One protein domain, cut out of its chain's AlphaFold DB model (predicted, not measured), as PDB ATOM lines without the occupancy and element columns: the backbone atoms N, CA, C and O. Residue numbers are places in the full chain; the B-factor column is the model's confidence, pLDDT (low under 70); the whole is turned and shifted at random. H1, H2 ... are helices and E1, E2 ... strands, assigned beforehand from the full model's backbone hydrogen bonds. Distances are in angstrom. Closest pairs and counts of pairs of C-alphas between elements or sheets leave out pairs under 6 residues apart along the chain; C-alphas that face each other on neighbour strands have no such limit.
ATOM      1  N   GLU A   5      -1.825 -33.374  25.852       93.50
ATOM      2  CA  GLU A   5      -1.104 -32.117  25.625       93.50
ATOM      3  C   GLU A   5      -1.476 -30.986  26.603       93.50
ATOM      4  O   GLU A   5      -0.731 -30.020  26.746       93.50
ATOM      5  N   GLY A   6      -2.619 -31.096  27.291       95.12
ATOM      6  CA  GLY A   6      -3.029 -30.146  28.329       95.12
ATOM      7  C   GLY A   6      -2.373 -30.374  29.696       95.12
ATOM      8  O   GLY A   6      -2.522 -29.535  30.584       95.12
ATOM      9  N   PHE A   7      -1.673 -31.496  29.894       97.38
ATOM     10  CA  PHE A   7      -1.027 -31.849  31.157       97.38
ATOM     11  C   PHE A   7       0.474 -31.553  31.110       97.38
ATOM     12  O   PHE A   7       1.127 -31.740  30.091       97.38
ATOM     13  N   GLY A   8       1.047 -31.132  32.241       97.00
ATOM     14  CA  GLY A   8       2.498 -30.943  32.357       97.00
ATOM     15  C   GLY A   8       3.268 -32.237  32.639       97.00
ATOM     16  O   GLY A   8       4.452 -32.332  32.320       97.00
ATOM     17  N   HIS A   9       2.601 -33.231  33.232       97.62
ATOM     18  CA  HIS A   9       3.208 -34.485  33.666       97.62
ATOM     19  C   HIS A   9       2.261 -35.668  33.464       97.62
ATOM     20  O   HIS A   9       1.035 -35.522  33.495       97.62
ATOM     21  N   ALA A  10       2.846 -36.853  33.323       97.62
ATOM     22  CA  ALA A  10       2.125 -38.115  33.291       97.62
ATOM     23  C   ALA A  10       2.805 -39.155  34.185       97.62
ATOM     24  O   ALA A  10       4.023 -39.162  34.343       97.62
ATOM     25  N   VAL A  11       2.001 -40.044  34.757       97.94
ATOM     26  CA  VAL A  11       2.447 -41.265  35.420       97.94
ATOM     27  C   VAL A  11       2.546 -42.357  34.357       97.94
ATOM     28  O   VAL A  11       1.552 -42.676  33.703       97.94
ATOM     29  N   VAL A  12       3.736 -42.926  34.192       98.25
ATOM     30  CA  VAL A  12       4.025 -44.043  33.287       98.25
ATOM     31  C   VAL A  12       4.165 -45.310  34.117       98.25
ATOM     32  O   VAL A  12       4.945 -45.335  35.070       98.25
ATOM     33  N   ILE A  13       3.441 -46.361  33.739       98.50
ATOM     34  CA  ILE A  13       3.654 -47.716  34.257       98.50
ATOM     35  C   ILE A  13       4.394 -48.498  33.181       98.50
ATOM     36  O   ILE A  13       3.947 -48.556  32.035       98.50
ATOM     37  N   TRP A  14       5.516 -49.104  33.545       98.38
ATOM     38  CA  TRP A  14       6.380 -49.832  32.620       98.38
ATOM     39  C   TRP A  14       6.882 -51.133  33.242       98.38
ATOM     40  O   TRP A  14       6.886 -51.295  34.465       98.38
ATOM     41  N   TRP A  15       7.244 -52.086  32.387       98.00
ATOM     42  CA  TRP A  15       7.728 -53.405  32.788       98.00
ATOM     43  C   TRP A  15       9.253 -53.401  32.803       98.00
ATOM     44  O   TRP A  15       9.864 -53.257  31.744       98.00
ATOM     45  N   ALA A  16       9.876 -53.561  33.972       97.12
ATOM     46  CA  ALA A  16      11.327 -53.688  34.114       97.12
ATOM     47  C   ALA A  16      11.797 -55.055  33.584       97.12
ATOM     48  O   ALA A  16      12.195 -55.948  34.322       97.12
ATOM     49  N   HIS A  17      11.704 -55.198  32.265       96.25
ATOM     50  CA  HIS A  17      11.864 -56.430  31.506       96.25
ATOM     51  C   HIS A  17      13.243 -57.084  31.654       96.25
ATOM     52  O   HIS A  17      13.348 -58.297  31.533       96.25
ATOM     53  N   GLU A  18      14.290 -56.314  31.961       95.44
ATOM     54  CA  GLU A  18      15.635 -56.855  32.200       95.44
ATOM     55  C   GLU A  18      15.755 -57.660  33.501       95.44
ATOM     56  O   GLU A  18      16.707 -58.417  33.666       95.44
ATOM     57  N   VAL A  19      14.803 -57.503  34.425       94.06
ATOM     58  CA  VAL A  19      14.761 -58.249  35.693       94.06
ATOM     59  C   VAL A  19      13.522 -59.134  35.812       94.06
ATOM     60  O   VAL A  19      13.200 -59.602  36.904       94.06
ATOM     61  N   ASP A  20      12.833 -59.373  34.694       94.19
ATOM     62  CA  ASP A  20      11.723 -60.322  34.590       94.19
ATOM     63  C   ASP A  20      12.257 -61.760  34.554       94.19
ATOM     64  O   ASP A  20      12.236 -62.459  33.541       94.19
ATOM     65  N   ASP A  21      12.816 -62.161  35.690       93.94
ATOM     66  CA  ASP A  21      13.363 -63.482  35.944       93.94
ATOM     67  C   ASP A  21      12.631 -64.114  37.148       93.94
ATOM     68  O   ASP A  21      12.385 -63.422  38.148       93.94
ATOM     69  N   PRO A  22      12.251 -65.406  37.090       91.12
ATOM     70  CA  PRO A  22      11.527 -66.067  38.175       91.12
ATOM     71  C   PRO A  22      12.254 -66.063  39.526       91.12
ATOM     72  O   PRO A  22      11.594 -65.922  40.559       91.12
ATOM     73  N   ASP A  23      13.583 -66.188  39.536       92.19
ATOM     74  CA  ASP A  23      14.368 -66.212  40.773       92.19
ATOM     75  C   ASP A  23      14.430 -64.810  41.394       92.19
ATOM     76  O   ASP A  23      14.286 -64.653  42.610       92.19
ATOM     77  N   LEU A  24      14.554 -63.769  40.561       90.44
ATOM     78  CA  LEU A  24      14.516 -62.369  41.005       90.44
ATOM     79  C   LEU A  24      13.120 -61.947  41.483       90.44
ATOM     80  O   LEU A  24      12.984 -61.220  42.469       90.44
ATOM     81  N   SER A  25      12.073 -62.438  40.824       89.00
ATOM     82  CA  SER A  25      10.672 -62.146  41.157       89.00
ATOM     83  C   SER A  25      10.238 -62.771  42.490       89.00
ATOM     84  O   SER A  25       9.316 -62.284  43.156       89.00
ATOM     85  N   ALA A  26      10.908 -63.844  42.916       90.81
ATOM     86  CA  ALA A  26      10.656 -64.503  44.193       90.81
ATOM     87  C   ALA A  26      11.284 -63.779  45.399       90.81
ATOM     88  O   ALA A  26      10.983 -64.132  46.545       90.81
ATOM     89  N   LEU A  27      12.137 -62.771  45.176       92.19
ATOM     90  CA  LEU A  27      12.779 -62.026  46.256       92.19
ATOM     91  C   LEU A  27      11.750 -61.240  47.077       92.19
ATOM     92  O   LEU A  27      10.924 -60.495  46.553       92.19
ATOM     93  N   MET A  28      11.837 -61.395  48.398       94.62
ATOM     94  CA  MET A  28      11.019 -60.663  49.375       94.62
ATOM     95  C   MET A  28      11.854 -59.717  50.240       94.62
ATOM     96  O   MET A  28      11.304 -58.809  50.864       94.62
ATOM     97  N   ASP A  29      13.171 -59.906  50.248       95.25
ATOM     98  CA  ASP A  29      14.148 -59.139  51.016       95.25
ATOM     99  C   ASP A  29      14.932 -58.215  50.071       95.25
ATOM    100  O   ASP A  29      15.417 -58.651  49.027       95.25
ATOM    101  N   ALA A  30      15.006 -56.929  50.411       94.56
ATOM    102  CA  ALA A  30      15.747 -55.897  49.685       94.56
ATOM    103  C   ALA A  30      17.139 -55.636  50.289       94.56
ATOM    104  O   ALA A  30      17.901 -54.825  49.760       94.56
ATOM    105  N   GLY A  31      17.449 -56.258  51.426       95.00
ATOM    106  CA  GLY A  31      18.610 -55.984  52.253       95.00
ATOM    107  C   GLY A  31      18.615 -54.542  52.748       95.00
ATOM    108  O   GLY A  31      17.582 -53.964  53.097       95.00
ATOM    109  N   ARG A  32      19.799 -53.926  52.732       95.12
ATOM    110  CA  ARG A  32      19.996 -52.519  53.099       95.12
ATOM    111  C   ARG A  32      20.472 -51.687  51.912       95.12
ATOM    112  O   ARG A  32      21.660 -51.370  51.856       95.12
ATOM    113  N   PRO A  33      19.579 -51.293  50.992       94.12
ATOM    114  CA  PRO A  33      19.986 -50.598  49.775       94.12
ATOM    115  C   PRO A  33      20.364 -49.127  50.008       94.12
ATOM    116  O   PRO A  33      20.946 -48.516  49.121       94.12
ATOM    117  N   TYR A  34      20.067 -48.548  51.180       95.75
ATOM    118  CA  TYR A  34      20.259 -47.117  51.454       95.75
ATOM    119  C   TYR A  34      21.355 -46.843  52.491       95.75
ATOM    120  O   TYR A  34      21.481 -47.546  53.497       95.75
ATOM    121  N   ALA A  35      22.130 -45.779  52.285       91.88
ATOM    122  CA  ALA A  35      23.296 -45.413  53.083       91.88
ATOM    123  C   ALA A  35      22.960 -45.185  54.564       91.88
ATOM    124  O   ALA A  35      23.723 -45.606  55.436       91.88
ATOM    125  N   ARG A  36      21.796 -44.590  54.862       91.44
ATOM    126  CA  ARG A  36      21.347 -44.260  56.232       91.44
ATOM    127  C   ARG A  36      20.519 -45.352  56.911       91.44
ATOM    128  O   ARG A  36      19.988 -45.129  57.995       91.44
ATOM    129  N   LEU A  37      20.398 -46.518  56.284       94.19
ATOM    130  CA  LEU A  37      19.561 -47.611  56.762       94.19
ATOM    131  C   LEU A  37      20.380 -48.633  57.569       94.19
ATOM    132  O   LEU A  37      21.333 -49.233  57.066       94.19
ATOM    133  N   ASP A  38      20.023 -48.856  58.828       93.69
ATOM    134  CA  ASP A  38      20.729 -49.764  59.745       93.69
ATOM    135  C   ASP A  38      20.144 -51.191  59.794       93.69
ATOM    136  O   ASP A  38      20.829 -52.119  60.231       93.69
ATOM    137  N   HIS A  39      18.943 -51.397  59.252       94.75
ATOM    138  CA  HIS A  39      18.199 -52.663  59.246       94.75
ATOM    139  C   HIS A  39      17.739 -53.057  57.838       94.75
ATOM    140  O   HIS A  39      17.532 -52.191  56.998       94.75
ATOM    141  N   ASP A  40      17.563 -54.351  57.574       96.25
ATOM    142  CA  ASP A  40      17.082 -54.816  56.268       96.25
ATOM    143  C   ASP A  40      15.619 -54.403  56.013       96.25
ATOM    144  O   ASP A  40      14.803 -54.307  56.936       96.25
ATOM    145  N   LEU A  41      15.289 -54.140  54.749       97.31
ATOM    146  CA  LEU A  41      13.941 -53.832  54.278       97.31
ATOM    147  C   LEU A  41      13.406 -54.979  53.427       97.31
ATOM    148  O   LEU A  41      14.138 -55.593  52.665       97.31
ATOM    149  N   GLY A  42      12.096 -55.209  53.480       96.81
ATOM    150  CA  GLY A  42      11.427 -56.031  52.474       96.81
ATOM    151  C   GLY A  42      11.270 -55.283  51.148       96.81
ATOM    152  O   GLY A  42      11.179 -54.052  51.130       96.81
ATOM    153  N   ILE A  43      11.159 -56.014  50.036       96.50
ATOM    154  CA  ILE A  43      11.017 -55.443  48.683       96.50
ATOM    155  C   ILE A  43       9.867 -54.427  48.591       96.50
ATOM    156  O   ILE A  43      10.043 -53.355  48.007       96.50
ATOM    157  N   PHE A  44       8.719 -54.702  49.221       95.75
ATOM    158  CA  PHE A  44       7.547 -53.811  49.205       95.75
ATOM    159  C   PHE A  44       7.721 -52.511  50.004       95.75
ATOM    160  O   PHE A  44       6.937 -51.582  49.827       95.75
ATOM    161  N   SER A  45       8.758 -52.415  50.836       96.06
ATOM    162  CA  SER A  45       9.154 -51.170  51.506       96.06
ATOM    163  C   SER A  45      10.064 -50.299  50.630       96.06
ATOM    164  O   SER A  45      10.543 -49.262  51.087       96.06
ATOM    165  N   THR A  46      10.327 -50.710  49.384       95.44
ATOM    166  CA  THR A  46      11.245 -50.040  48.454       95.44
ATOM    167  C   THR A  46      10.618 -49.824  47.072       95.44
ATOM    168  O   THR A  46       9.515 -50.279  46.758       95.44
ATOM    169  N   ARG A  47      11.363 -49.138  46.199       94.88
ATOM    170  CA  ARG A  47      11.051 -48.986  44.770       94.88
ATOM    171  C   ARG A  47      11.908 -49.901  43.875       94.88
ATOM    172  O   ARG A  47      11.962 -49.665  42.678       94.88
ATOM    173  N   SER A  48      12.549 -50.934  44.441       94.38
ATOM    174  CA  SER A  48      13.397 -51.879  43.693       94.38
ATOM    175  C   SER A  48      12.646 -52.521  42.517       94.38
ATOM    176  O   SER A  48      11.502 -52.943  42.723       94.38
ATOM    177  N   PRO A  49      13.260 -52.647  41.324       94.12
ATOM    178  CA  PRO A  49      12.664 -53.363  40.196       94.12
ATOM    179  C   PRO A  49      12.645 -54.890  40.412       94.12
ATOM    180  O   PRO A  49      11.867 -55.578  39.760       94.12
ATOM    181  N   LEU A  50      13.433 -55.412  41.363       94.56
ATOM    182  CA  LEU A  50      13.455 -56.825  41.758       94.56
ATOM    183  C   LEU A  50      12.244 -57.132  42.650       94.56
ATOM    184  O   LEU A  50      12.308 -56.993  43.869       94.56
ATOM    185  N   ARG A  51      11.099 -57.451  42.049       95.12
ATOM    186  CA  ARG A  51       9.825 -57.658  42.756       95.12
ATOM    187  C   ARG A  51       8.955 -58.653  42.008       95.12
ATOM    188  O   ARG A  51       9.093 -58.802  40.803       95.12
ATOM    189  N   SER A  52       7.987 -59.250  42.700       94.50
ATOM    190  CA  SER A  52       7.143 -60.320  42.141       94.50
ATOM    191  C   SER A  52       6.395 -59.970  40.861       94.50
ATOM    192  O   SER A  52       6.103 -60.859  40.075       94.50
ATOM    193  N   ASN A  53       6.083 -58.692  40.653       95.06
ATOM    194  CA  ASN A  53       5.697 -58.169  39.349       95.06
ATOM    195  C   ASN A  53       6.582 -56.946  39.099       95.06
ATOM    196  O   ASN A  53       6.353 -55.955  39.809       95.06
ATOM    197  N   PRO A  54       7.557 -56.973  38.168       96.00
ATOM    198  CA  PRO A  54       8.505 -55.883  37.886       96.00
ATOM    199  C   PRO A  54       7.847 -54.650  37.232       96.00
ATOM    200  O   PRO A  54       8.366 -54.032  36.310       96.00
ATOM    201  N   LEU A  55       6.680 -54.260  37.744       96.94
ATOM    202  CA  LEU A  55       5.978 -53.023  37.463       96.94
ATOM    203  C   LEU A  55       6.700 -51.873  38.161       96.94
ATOM    204  O   LEU A  55       6.715 -51.761  39.398       96.94
ATOM    205  N   ALA A  56       7.270 -51.005  37.341       97.50
ATOM    206  CA  ALA A  56       7.838 -49.744  37.756       97.50
ATOM    207  C   ALA A  56       6.888 -48.591  37.404       97.50
ATOM    208  O   ALA A  56       5.984 -48.712  36.574       97.50
ATOM    209  N   LEU A  57       7.050 -47.487  38.132       97.50
ATOM    210  CA  LEU A  57       6.183 -46.320  38.032       97.50
ATOM    211  C   LEU A  57       7.024 -45.064  38.128       97.50
ATOM    212  O   LEU A  57       7.654 -44.836  39.171       97.50
ATOM    213  N   THR A  58       6.901 -44.233  37.099       97.38
ATOM    214  CA  THR A  58       7.694 -43.015  36.921       97.38
ATOM    215  C   THR A  58       6.783 -41.864  36.552       97.38
ATOM    216  O   THR A  58       5.906 -41.999  35.702       97.38
ATOM    217  N   VAL A  59       6.986 -40.717  37.193       97.38
ATOM    218  CA  VAL A  59       6.347 -39.468  36.775       97.38
ATOM    219  C   VAL A  59       7.282 -38.787  35.786       97.38
ATOM    220  O   VAL A  59       8.414 -38.465  36.140       97.38
ATOM    221  N   ILE A  60       6.814 -38.575  34.560       97.12
ATOM    222  CA  ILE A  60       7.570 -37.897  33.504       97.12
ATOM    223  C   ILE A  60       7.006 -36.507  33.246       97.12
ATOM    224  O   ILE A  60       5.802 -36.274  33.396       97.12
ATOM    225  N   LYS A  61       7.868 -35.594  32.798       97.12
ATOM    226  CA  LYS A  61       7.445 -34.314  32.230       97.12
ATOM    227  C   LYS A  61       7.071 -34.517  30.767       97.12
ATOM    228  O   LYS A  61       7.867 -35.042  29.995       97.12
ATOM    229  N   LEU A  62       5.891 -34.051  30.379       97.62
ATOM    230  CA  LEU A  62       5.454 -34.051  28.984       97.62
ATOM    231  C   LEU A  62       6.065 -32.829  28.291       97.62
ATOM    232  O   LEU A  62       5.517 -31.731  28.365       97.62
ATOM    233  N   ALA A  63       7.244 -32.988  27.685       97.12
ATOM    234  CA  ALA A  63       7.897 -31.891  26.971       97.12
ATOM    235  C   ALA A  63       7.212 -31.614  25.626       97.12
ATOM    236  O   ALA A  63       7.009 -30.455  25.266       97.12
ATOM    237  N   SER A  64       6.816 -32.674  24.921       97.44
ATOM    238  CA  SER A  64       5.964 -32.607  23.736       97.44
ATOM    239  C   SER A  64       5.132 -33.891  23.609       97.44
ATOM    240  O   SER A  64       5.498 -34.943  24.142       97.44
ATOM    241  N   VAL A  65       3.983 -33.797  22.935       97.44
ATOM    242  CA  VAL A  65       3.103 -34.938  22.644       97.44
ATOM    243  C   VAL A  65       2.700 -34.871  21.174       97.44
ATOM    244  O   VAL A  65       1.910 -34.012  20.783       97.44
ATOM    245  N   ASP A  66       3.216 -35.794  20.368       96.94
ATOM    246  CA  ASP A  66       2.754 -36.029  19.003       96.94
ATOM    247  C   ASP A  66       1.660 -37.102  19.026       96.94
ATOM    248  O   ASP A  66       1.903 -38.311  19.114       96.94
ATOM    249  N   VAL A  67       0.415 -36.637  18.983       95.06
ATOM    250  CA  VAL A  67      -0.764 -37.499  19.086       95.06
ATOM    251  C   VAL A  67      -0.933 -38.406  17.863       95.06
ATOM    252  O   VAL A  67      -1.467 -39.505  18.025       95.06
ATOM    253  N   GLU A  68      -0.509 -37.960  16.680       94.94
ATOM    254  CA  GLU A  68      -0.659 -38.702  15.422       94.94
ATOM    255  C   GLU A  68       0.442 -39.758  15.281       94.94
ATOM    256  O   GLU A  68       0.149 -40.908  14.952       94.94
ATOM    257  N   ALA A  69       1.694 -39.405  15.594       96.69
ATOM    258  CA  ALA A  69       2.816 -40.344  15.566       96.69
ATOM    259  C   ALA A  69       2.823 -41.311  16.756       96.69
ATOM    260  O   ALA A  69       3.472 -42.354  16.713       96.69
ATOM    261  N   GLY A  70       2.108 -40.975  17.829       94.75
ATOM    262  CA  GLY A  70       2.094 -41.792  19.028       94.75
ATOM    263  C   GLY A  70       3.322 -41.576  19.923       94.75
ATOM    264  O   GLY A  70       3.679 -42.479  20.674       94.75
ATOM    265  N   ILE A  71       3.966 -40.406  19.845       96.81
ATOM    266  CA  ILE A  71       5.268 -40.131  20.472       96.81
ATOM    267  C   ILE A  71       5.119 -39.099  21.595       96.81
ATOM    268  O   ILE A  71       4.419 -38.098  21.453       96.81
ATOM    269  N   ILE A  72       5.805 -39.341  22.710       97.69
ATOM    270  CA  ILE A  72       5.968 -38.391  23.814       97.69
ATOM    271  C   ILE A  72       7.457 -38.131  23.979       97.69
ATOM    272  O   ILE A  72       8.235 -39.075  24.108       97.69
ATOM    273  N   GLU A  73       7.841 -36.862  24.038       97.62
ATOM    274  CA  GLU A  73       9.194 -36.479  24.428       97.62
ATOM    275  C   GLU A  73       9.204 -36.092  25.909       97.62
ATOM    276  O   GLU A  73       8.372 -35.310  26.380       97.62
ATOM    277  N   THR A  74      10.170 -36.629  26.652       97.12
ATOM    278  CA  THR A  74      10.431 -36.297  28.057       97.12
ATOM    279  C   THR A  74      11.932 -36.092  28.250       97.12
ATOM    280  O   THR A  74      12.723 -36.820  27.648       97.12
ATOM    281  N   PRO A  75      12.368 -35.125  29.077       94.75
ATOM    282  CA  PRO A  75      13.789 -34.918  29.360       94.75
ATOM    283  C   PRO A  75      14.418 -36.066  30.159       94.75
ATOM    284  O   PRO A  75      15.639 -36.185  30.195       94.75
ATOM    285  N   TYR A  76      13.598 -36.870  30.837       93.19
ATOM    286  CA  TYR A  76      14.057 -37.963  31.679       93.19
ATOM    287  C   TYR A  76      13.029 -39.093  31.721       93.19
ATOM    288  O   TYR A  76      11.819 -38.854  31.802       93.19
ATOM    289  N   PHE A  77      13.540 -40.319  31.696       95.25
ATOM    290  CA  PHE A  77      12.826 -41.546  31.999       95.25
ATOM    291  C   PHE A  77      13.852 -42.532  32.570       95.25
ATOM    292  O   PHE A  77      14.977 -42.600  32.085       95.25
ATOM    293  N   ASP A  78      13.494 -43.241  33.632       92.31
ATOM    294  CA  ASP A  78      14.379 -44.118  34.412       92.31
ATOM    295  C   ASP A  78      14.345 -45.584  33.943       92.31
ATOM    296  O   ASP A  78      14.756 -46.487  34.672       92.31
ATOM    297  N   ALA A  79      13.865 -45.815  32.721       96.31
ATOM    298  CA  ALA A  79      13.824 -47.121  32.084       96.31
ATOM    299  C   ALA A  79      14.891 -47.248  30.990       96.31
ATOM    300  O   ALA A  79      15.276 -46.263  30.358       96.31
ATOM    301  N   GLN A  80      15.326 -48.481  30.734       96.12
ATOM    302  CA  GLN A  80      16.253 -48.783  29.644       96.12
ATOM    303  C   GLN A  80      15.579 -48.656  28.277       96.12
ATOM    304  O   GLN A  80      14.351 -48.760  28.161       96.12
ATOM    305  N   ASP A  81      16.383 -48.473  27.232       96.69
ATOM    306  CA  ASP A  81      15.882 -48.492  25.858       96.69
ATOM    307  C   ASP A  81      15.151 -49.811  25.551       96.69
ATOM    308  O   ASP A  81      15.507 -50.875  26.054       96.69
ATOM    309  N   GLY A  82      14.077 -49.733  24.765       96.69
ATOM    310  CA  GLY A  82      13.228 -50.889  24.456       96.69
ATOM    311  C   GLY A  82      12.313 -51.370  25.591       96.69
ATOM    312  O   GLY A  82      11.536 -52.301  25.372       96.69
ATOM    313  N   THR A  83      12.336 -50.736  26.773       98.06
ATOM    314  CA  THR A  83      11.447 -51.108  27.886       98.06
ATOM    315  C   THR A  83       9.969 -51.007  27.486       98.06
ATOM    316  O   THR A  83       9.521 -49.941  27.052       98.06
ATOM    317  N   PRO A  84       9.161 -52.065  27.703       98.12
ATOM    318  CA  PRO A  84       7.724 -52.009  27.469       98.12
ATOM    319  C   PRO A  84       7.017 -51.013  28.398       98.12
ATOM    320  O   PRO A  84       7.018 -51.164  29.624       98.12
ATOM    321  N   VAL A  85       6.334 -50.031  27.808       98.06
ATOM    322  CA  VAL A  85       5.357 -49.183  28.506       98.06
ATOM    323  C   VAL A  85       4.004 -49.891  28.507       98.06
ATOM    324  O   VAL A  85       3.520 -50.325  27.463       98.06
ATOM    325  N   LEU A  86       3.395 -50.009  29.684       98.25
ATOM    326  CA  LEU A  86       2.138 -50.729  29.888       98.25
ATOM    327  C   LEU A  86       0.936 -49.792  29.993       98.25
ATOM    328  O   LEU A  86      -0.155 -50.140  29.549       98.25
ATOM    329  N   ASP A  87       1.120 -48.621  30.604       98.31
ATOM    330  CA  ASP A  87       0.038 -47.669  30.846       98.31
ATOM    331  C   ASP A  87       0.575 -46.244  31.009       98.31
ATOM    332  O   ASP A  87       1.727 -46.026  31.392       98.31
ATOM    333  N   LEU A  88      -0.293 -45.269  30.746       97.31
ATOM    334  CA  LEU A  88      -0.003 -43.847  30.850       97.31
ATOM    335  C   LEU A  88      -1.230 -43.109  31.386       97.31
ATOM    336  O   LEU A  88      -2.325 -43.213  30.829       97.31
ATOM    337  N   LYS A  89      -1.045 -42.324  32.449       97.81
ATOM    338  CA  LYS A  89      -2.116 -41.531  33.065       97.81
ATOM    339  C   LYS A  89      -1.671 -40.089  33.272       97.81
ATOM    340  O   LYS A  89      -0.526 -39.879  33.662       97.81
ATOM    341  N   PRO A  90      -2.535 -39.087  33.054       97.00
ATOM    342  CA  PRO A  90      -2.192 -37.719  33.420       97.00
ATOM    343  C   PRO A  90      -1.940 -37.623  34.927       97.00
ATOM    344  O   PRO A  90      -2.725 -38.154  35.714       97.00
ATOM    345  N   ASN A  91      -0.873 -36.933  35.331       97.31
ATOM    346  CA  ASN A  91      -0.640 -36.668  36.744       97.31
ATOM    347  C   ASN A  91      -1.581 -35.554  37.212       97.31
ATOM    348  O   ASN A  91      -1.564 -34.443  36.676       97.31
ATOM    349  N   THR A  92      -2.413 -35.850  38.208       96.88
ATOM    350  CA  THR A  92      -3.397 -34.905  38.739       96.88
ATOM    351  C   THR A  92      -3.279 -34.798  40.260       96.88
ATOM    352  O   THR A  92      -3.485 -35.784  40.976       96.88
ATOM    353  N   PRO A  93      -2.998 -33.596  40.808       94.94
ATOM    354  CA  PRO A  93      -2.788 -33.426  42.247       94.94
ATOM    355  C   PRO A  93      -3.960 -33.876  43.122       94.94
ATOM    356  O   PRO A  93      -3.751 -34.237  44.272       94.94
ATOM    357  N   SER A  94      -5.186 -33.875  42.592       94.88
ATOM    358  CA  SER A  94      -6.387 -34.300  43.318       94.88
ATOM    359  C   SER A  94      -6.359 -35.757  43.783       94.88
ATOM    360  O   SER A  94      -7.101 -36.092  44.702       94.88
ATOM    361  N   ILE A  95      -5.559 -36.615  43.142       94.75
ATOM    362  CA  ILE A  95      -5.481 -38.050  43.459       94.75
ATOM    363  C   ILE A  95      -4.048 -38.545  43.666       94.75
ATOM    364  O   ILE A  95      -3.841 -39.454  44.463       94.75
ATOM    365  N   ASP A  96      -3.062 -37.931  43.011       95.62
ATOM    366  CA  ASP A  96      -1.679 -38.419  43.041       95.62
ATOM    367  C   ASP A  96      -0.833 -37.758  44.140       95.62
ATOM    368  O   ASP A  96       0.252 -38.240  44.467       95.62
ATOM    369  N   ARG A  97      -1.298 -36.634  44.709       95.25
ATOM    370  CA  ARG A  97      -0.539 -35.856  45.695       95.25
ATOM    371  C   ARG A  97      -1.100 -36.033  47.101       95.25
ATOM    372  O   ARG A  97      -2.243 -35.691  47.387       95.25
ATOM    373  N   VAL A  98      -0.229 -36.449  48.015       95.56
ATOM    374  CA  VAL A  98      -0.443 -36.340  49.461       95.56
ATOM    375  C   VAL A  98       0.384 -35.159  49.959       95.56
ATOM    376  O   VAL A  98       1.603 -35.184  49.855       95.56
ATOM    377  N   GLU A  99      -0.256 -34.113  50.488       94.31
ATOM    378  CA  GLU A  99       0.443 -32.873  50.880       94.31
ATOM    379  C   GLU A  99       1.492 -33.096  51.981       94.31
ATOM    380  O   GLU A  99       2.507 -32.410  52.034       94.31
ATOM    381  N   ARG A 100       1.231 -34.038  52.894       95.06
ATOM    382  CA  ARG A 100       2.077 -34.328  54.060       95.06
ATOM    383  C   ARG A 100       2.154 -35.839  54.290       95.06
ATOM    384  O   ARG A 100       1.461 -36.340  55.179       95.06
ATOM    385  N   PRO A 101       2.910 -36.582  53.465       95.38
ATOM    386  CA  PRO A 101       3.063 -38.016  53.654       95.38
ATOM    387  C   PRO A 101       3.863 -38.291  54.933       95.38
ATOM    388  O   PRO A 101       4.798 -37.565  55.268       95.38
ATOM    389  N   GLN A 102       3.504 -39.353  55.650       96.69
ATOM    390  CA  GLN A 102       4.329 -39.858  56.741       96.69
ATOM    391  C   GLN A 102       5.444 -40.723  56.151       96.69
ATOM    392  O   GLN A 102       5.162 -41.695  55.452       96.69
ATOM    393  N   LEU A 103       6.695 -40.378  56.453       95.69
ATOM    394  CA  LEU A 103       7.871 -41.118  56.000       95.69
ATOM    395  C   LEU A 103       8.573 -41.797  57.185       95.69
ATOM    396  O   LEU A 103       8.627 -41.220  58.278       95.69
ATOM    397  N   PRO A 104       9.139 -43.000  56.995       95.44
ATOM    398  CA  PRO A 104      10.133 -43.547  57.909       95.44
ATOM    399  C   PRO A 104      11.320 -42.594  58.103       95.44
ATOM    400  O   PRO A 104      11.719 -41.878  57.186       95.44
ATOM    401  N   ALA A 105      11.939 -42.626  59.285       94.62
ATOM    402  CA  ALA A 105      13.048 -41.730  59.618       94.62
ATOM    403  C   ALA A 105      14.245 -41.851  58.655       94.62
ATOM    404  O   ALA A 105      14.908 -40.855  58.381       94.62
ATOM    405  N   TRP A 106      14.501 -43.050  58.121       94.25
ATOM    406  CA  TRP A 106      15.646 -43.323  57.247       94.25
ATOM    407  C   TRP A 106      15.551 -42.656  55.865       94.25
ATOM    408  O   TRP A 106      16.590 -42.453  55.249       94.25
ATOM    409  N   CYS A 107      14.352 -42.280  55.401       95.50
ATOM    410  CA  CYS A 107      14.129 -41.558  54.139       95.50
ATOM    411  C   CYS A 107      13.446 -40.197  54.321       95.50
ATOM    412  O   CYS A 107      13.043 -39.565  53.348       95.50
ATOM    413  N   ALA A 108      13.318 -39.706  55.557       95.38
ATOM    414  CA  ALA A 108      12.642 -38.439  55.832       95.38
ATOM    415  C   ALA A 108      13.362 -37.213  55.231       95.38
ATOM    416  O   ALA A 108      12.760 -36.148  55.121       95.38
ATOM    417  N   HIS A 109      14.642 -37.345  54.860       95.19
ATOM    418  CA  HIS A 109      15.429 -36.301  54.192       95.19
ATOM    419  C   HIS A 109      15.321 -36.325  52.666       95.19
ATOM    420  O   HIS A 109      15.944 -35.487  52.013       95.19
ATOM    421  N   TRP A 110      14.593 -37.283  52.091       96.31
ATOM    422  CA  TRP A 110      14.426 -37.358  50.647       96.31
ATOM    423  C   TRP A 110      13.582 -36.187  50.118       96.31
ATOM    424  O   TRP A 110      12.784 -35.604  50.858       96.31
ATOM    425  N   PRO A 111      13.741 -35.825  48.836       96.44
ATOM    426  CA  PRO A 111      13.035 -34.696  48.241       96.44
ATOM    427  C   PRO A 111      11.514 -34.892  48.220       96.44
ATOM    428  O   PRO A 111      11.009 -35.996  48.022       96.44
ATOM    429  N   GLY A 112      10.770 -33.796  48.383       94.62
ATOM    430  CA  GLY A 112       9.301 -33.816  48.446       94.62
ATOM    431  C   GLY A 112       8.587 -33.744  47.091       94.62
ATOM    432  O   GLY A 112       7.359 -33.770  47.053       94.62
ATOM    433  N   SER A 113       9.327 -33.600  45.989       94.25
ATOM    434  CA  SER A 113       8.781 -33.449  44.633       94.25
ATOM    435  C   SER A 113       9.744 -33.994  43.580       94.25
ATOM    436  O   SER A 113      10.945 -34.091  43.840       94.25
ATOM    437  N   VAL A 114       9.226 -34.321  42.393       92.38
ATOM    438  CA  VAL A 114      10.022 -34.839  41.265       92.38
ATOM    439  C   VAL A 114      11.067 -33.816  40.830       92.38
ATOM    440  O   VAL A 114      12.208 -34.174  40.561       92.38
ATOM    441  N   GLU A 115      10.701 -32.539  40.835       92.62
ATOM    442  CA  GLU A 115      11.569 -31.429  40.469       92.62
ATOM    443  C   GLU A 115      12.781 -31.360  41.401       92.62
ATOM    444  O   GLU A 115      13.917 -31.396  40.943       92.62
ATOM    445  N   THR A 116      12.551 -31.367  42.718       95.62
ATOM    446  CA  THR A 116      13.642 -31.374  43.707       95.62
ATOM    447  C   THR A 116      14.422 -32.690  43.738       95.62
ATOM    448  O   THR A 116      15.560 -32.710  44.198       95.62
ATOM    449  N   SER A 117      13.829 -33.790  43.263       94.25
ATOM    450  CA  SER A 117      14.524 -35.073  43.129       94.25
ATOM    451  C   SER A 117      15.586 -35.066  42.042       94.25
ATOM    452  O   SER A 117      16.545 -35.822  42.170       94.25
ATOM    453  N   GLY A 118      15.449 -34.226  41.010       91.94
ATOM    454  CA  GLY A 118      16.453 -34.091  39.951       91.94
ATOM    455  C   GLY A 118      17.783 -33.508  40.436       91.94
ATOM    456  O   GLY A 118      18.827 -33.842  39.884       91.94
ATOM    457  N   ASP A 119      17.749 -32.698  41.497       94.44
ATOM    458  CA  ASP A 119      18.929 -32.044  42.083       94.44
ATOM    459  C   ASP A 119      19.498 -32.800  43.302       94.44
ATOM    460  O   ASP A 119      20.471 -32.361  43.921       94.44
ATOM    461  N   PHE A 120      18.877 -33.914  43.697       96.12
ATOM    462  CA  PHE A 120      19.266 -34.672  44.884       96.12
ATOM    463  C   PHE A 120      20.403 -35.653  44.586       96.12
ATOM    464  O   PHE A 120      20.399 -36.338  43.562       96.12
ATOM    465  N   ASP A 121      21.358 -35.768  45.514       95.38
ATOM    466  CA  ASP A 121      22.472 -36.716  45.416       95.38
ATOM    467  C   ASP A 121      22.008 -38.152  45.705       95.38
ATOM    468  O   ASP A 121      22.234 -38.714  46.779       95.38
ATOM    469  N   TRP A 122      21.337 -38.755  44.724       93.88
ATOM    470  CA  TRP A 122      20.953 -40.162  44.785       93.88
ATOM    471  C   TRP A 122      22.170 -41.088  44.798       93.88
ATOM    472  O   TRP A 122      22.113 -42.144  45.418       93.88
ATOM    473  N   ALA A 123      23.284 -40.694  44.173       93.00
ATOM    474  CA  ALA A 123      24.495 -41.510  44.142       93.00
ATOM    475  C   ALA A 123      25.069 -41.735  45.551       93.00
ATOM    476  O   ALA A 123      25.516 -42.837  45.854       93.00
ATOM    477  N   GLY A 124      25.002 -40.724  46.423       93.81
ATOM    478  CA  GLY A 124      25.377 -40.837  47.834       93.81
ATOM    479  C   GLY A 124      24.328 -41.503  48.738       93.81
ATOM    480  O   GLY A 124      24.636 -41.841  49.883       93.81
ATOM    481  N   GLU A 125      23.094 -41.693  48.262       95.38
ATOM    482  CA  GLU A 125      22.000 -42.267  49.056       95.38
ATOM    483  C   GLU A 125      21.952 -43.797  48.989       95.38
ATOM    484  O   GLU A 125      21.518 -44.439  49.947       95.38
TER     485      GLU A 125
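What this domain is: This is residues 5 to 125 of the 128 residues of the protein "tRNA (N6-threonylcarbamoyladenosine(37)-N6)-methyltransferase TrmO" of Gordonibacter sp. 28C (UniProt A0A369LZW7). Little regular structure: a small, strongly twisted antiparallel sheet, E3 - E1 - E6, has the small hairpin E4 and E5 beyond one end, while the long loops of residues 32 to 54 and 97 to 113, with E2 and the three short helices H1, H2 and H3, lie mostly to the side away from that hairpin. Of 121 printed residues, 42 are in named elements, class mixed, ordered E1 H1 E2 E3 E4 E5 E6 H2 H3. It is only just compact, close to loose: radius of gyration of the C-alphas 16.1 A, spans 49 by 36 by 26 A.

Where its parts are: Find C-alpha 9 at (3.208, -34.485, 33.666); from there E1, residues 9 to 15, runs 19.5 A. Look for E3 at residues 55 to 61, 19.5 A, E6 at 85 to 90, 14.6 A, E4 at 64 to 66, E5 at 71 to 73 and E2 at 29 to 31. H1 is residues 22 to 25, H2 93 to 96, and H3 114 to 118, ending at (16.453, -34.091, 39.951).

How they stand to each other: Inner strand E1 is antiparallel to E3 at 154 degrees, N 12 and O 58 being 2.8 A apart, and to E6 at 161 degrees, N 11 and O 89 2.8 A. In hairpin E4 and E5, N 66 and O 71 are 2.8 A apart. H3 only grazes the sheet; C-alphas 59 and 114 are closest, 7.4 A. Its O i to N i+4 pair is within hydrogen-bond range; H1 and H2, not on the sheet, are too short for one. E2 pairs with no named strand.

The domain as a whole: The farthest C-alphas, Asp 38 and Glu 68, are 50.4 A apart. The printed part has no cut; links E2 to E3, E5 to E6 and H2 to H3 are long. No printed residue is under 70 in pLDDT.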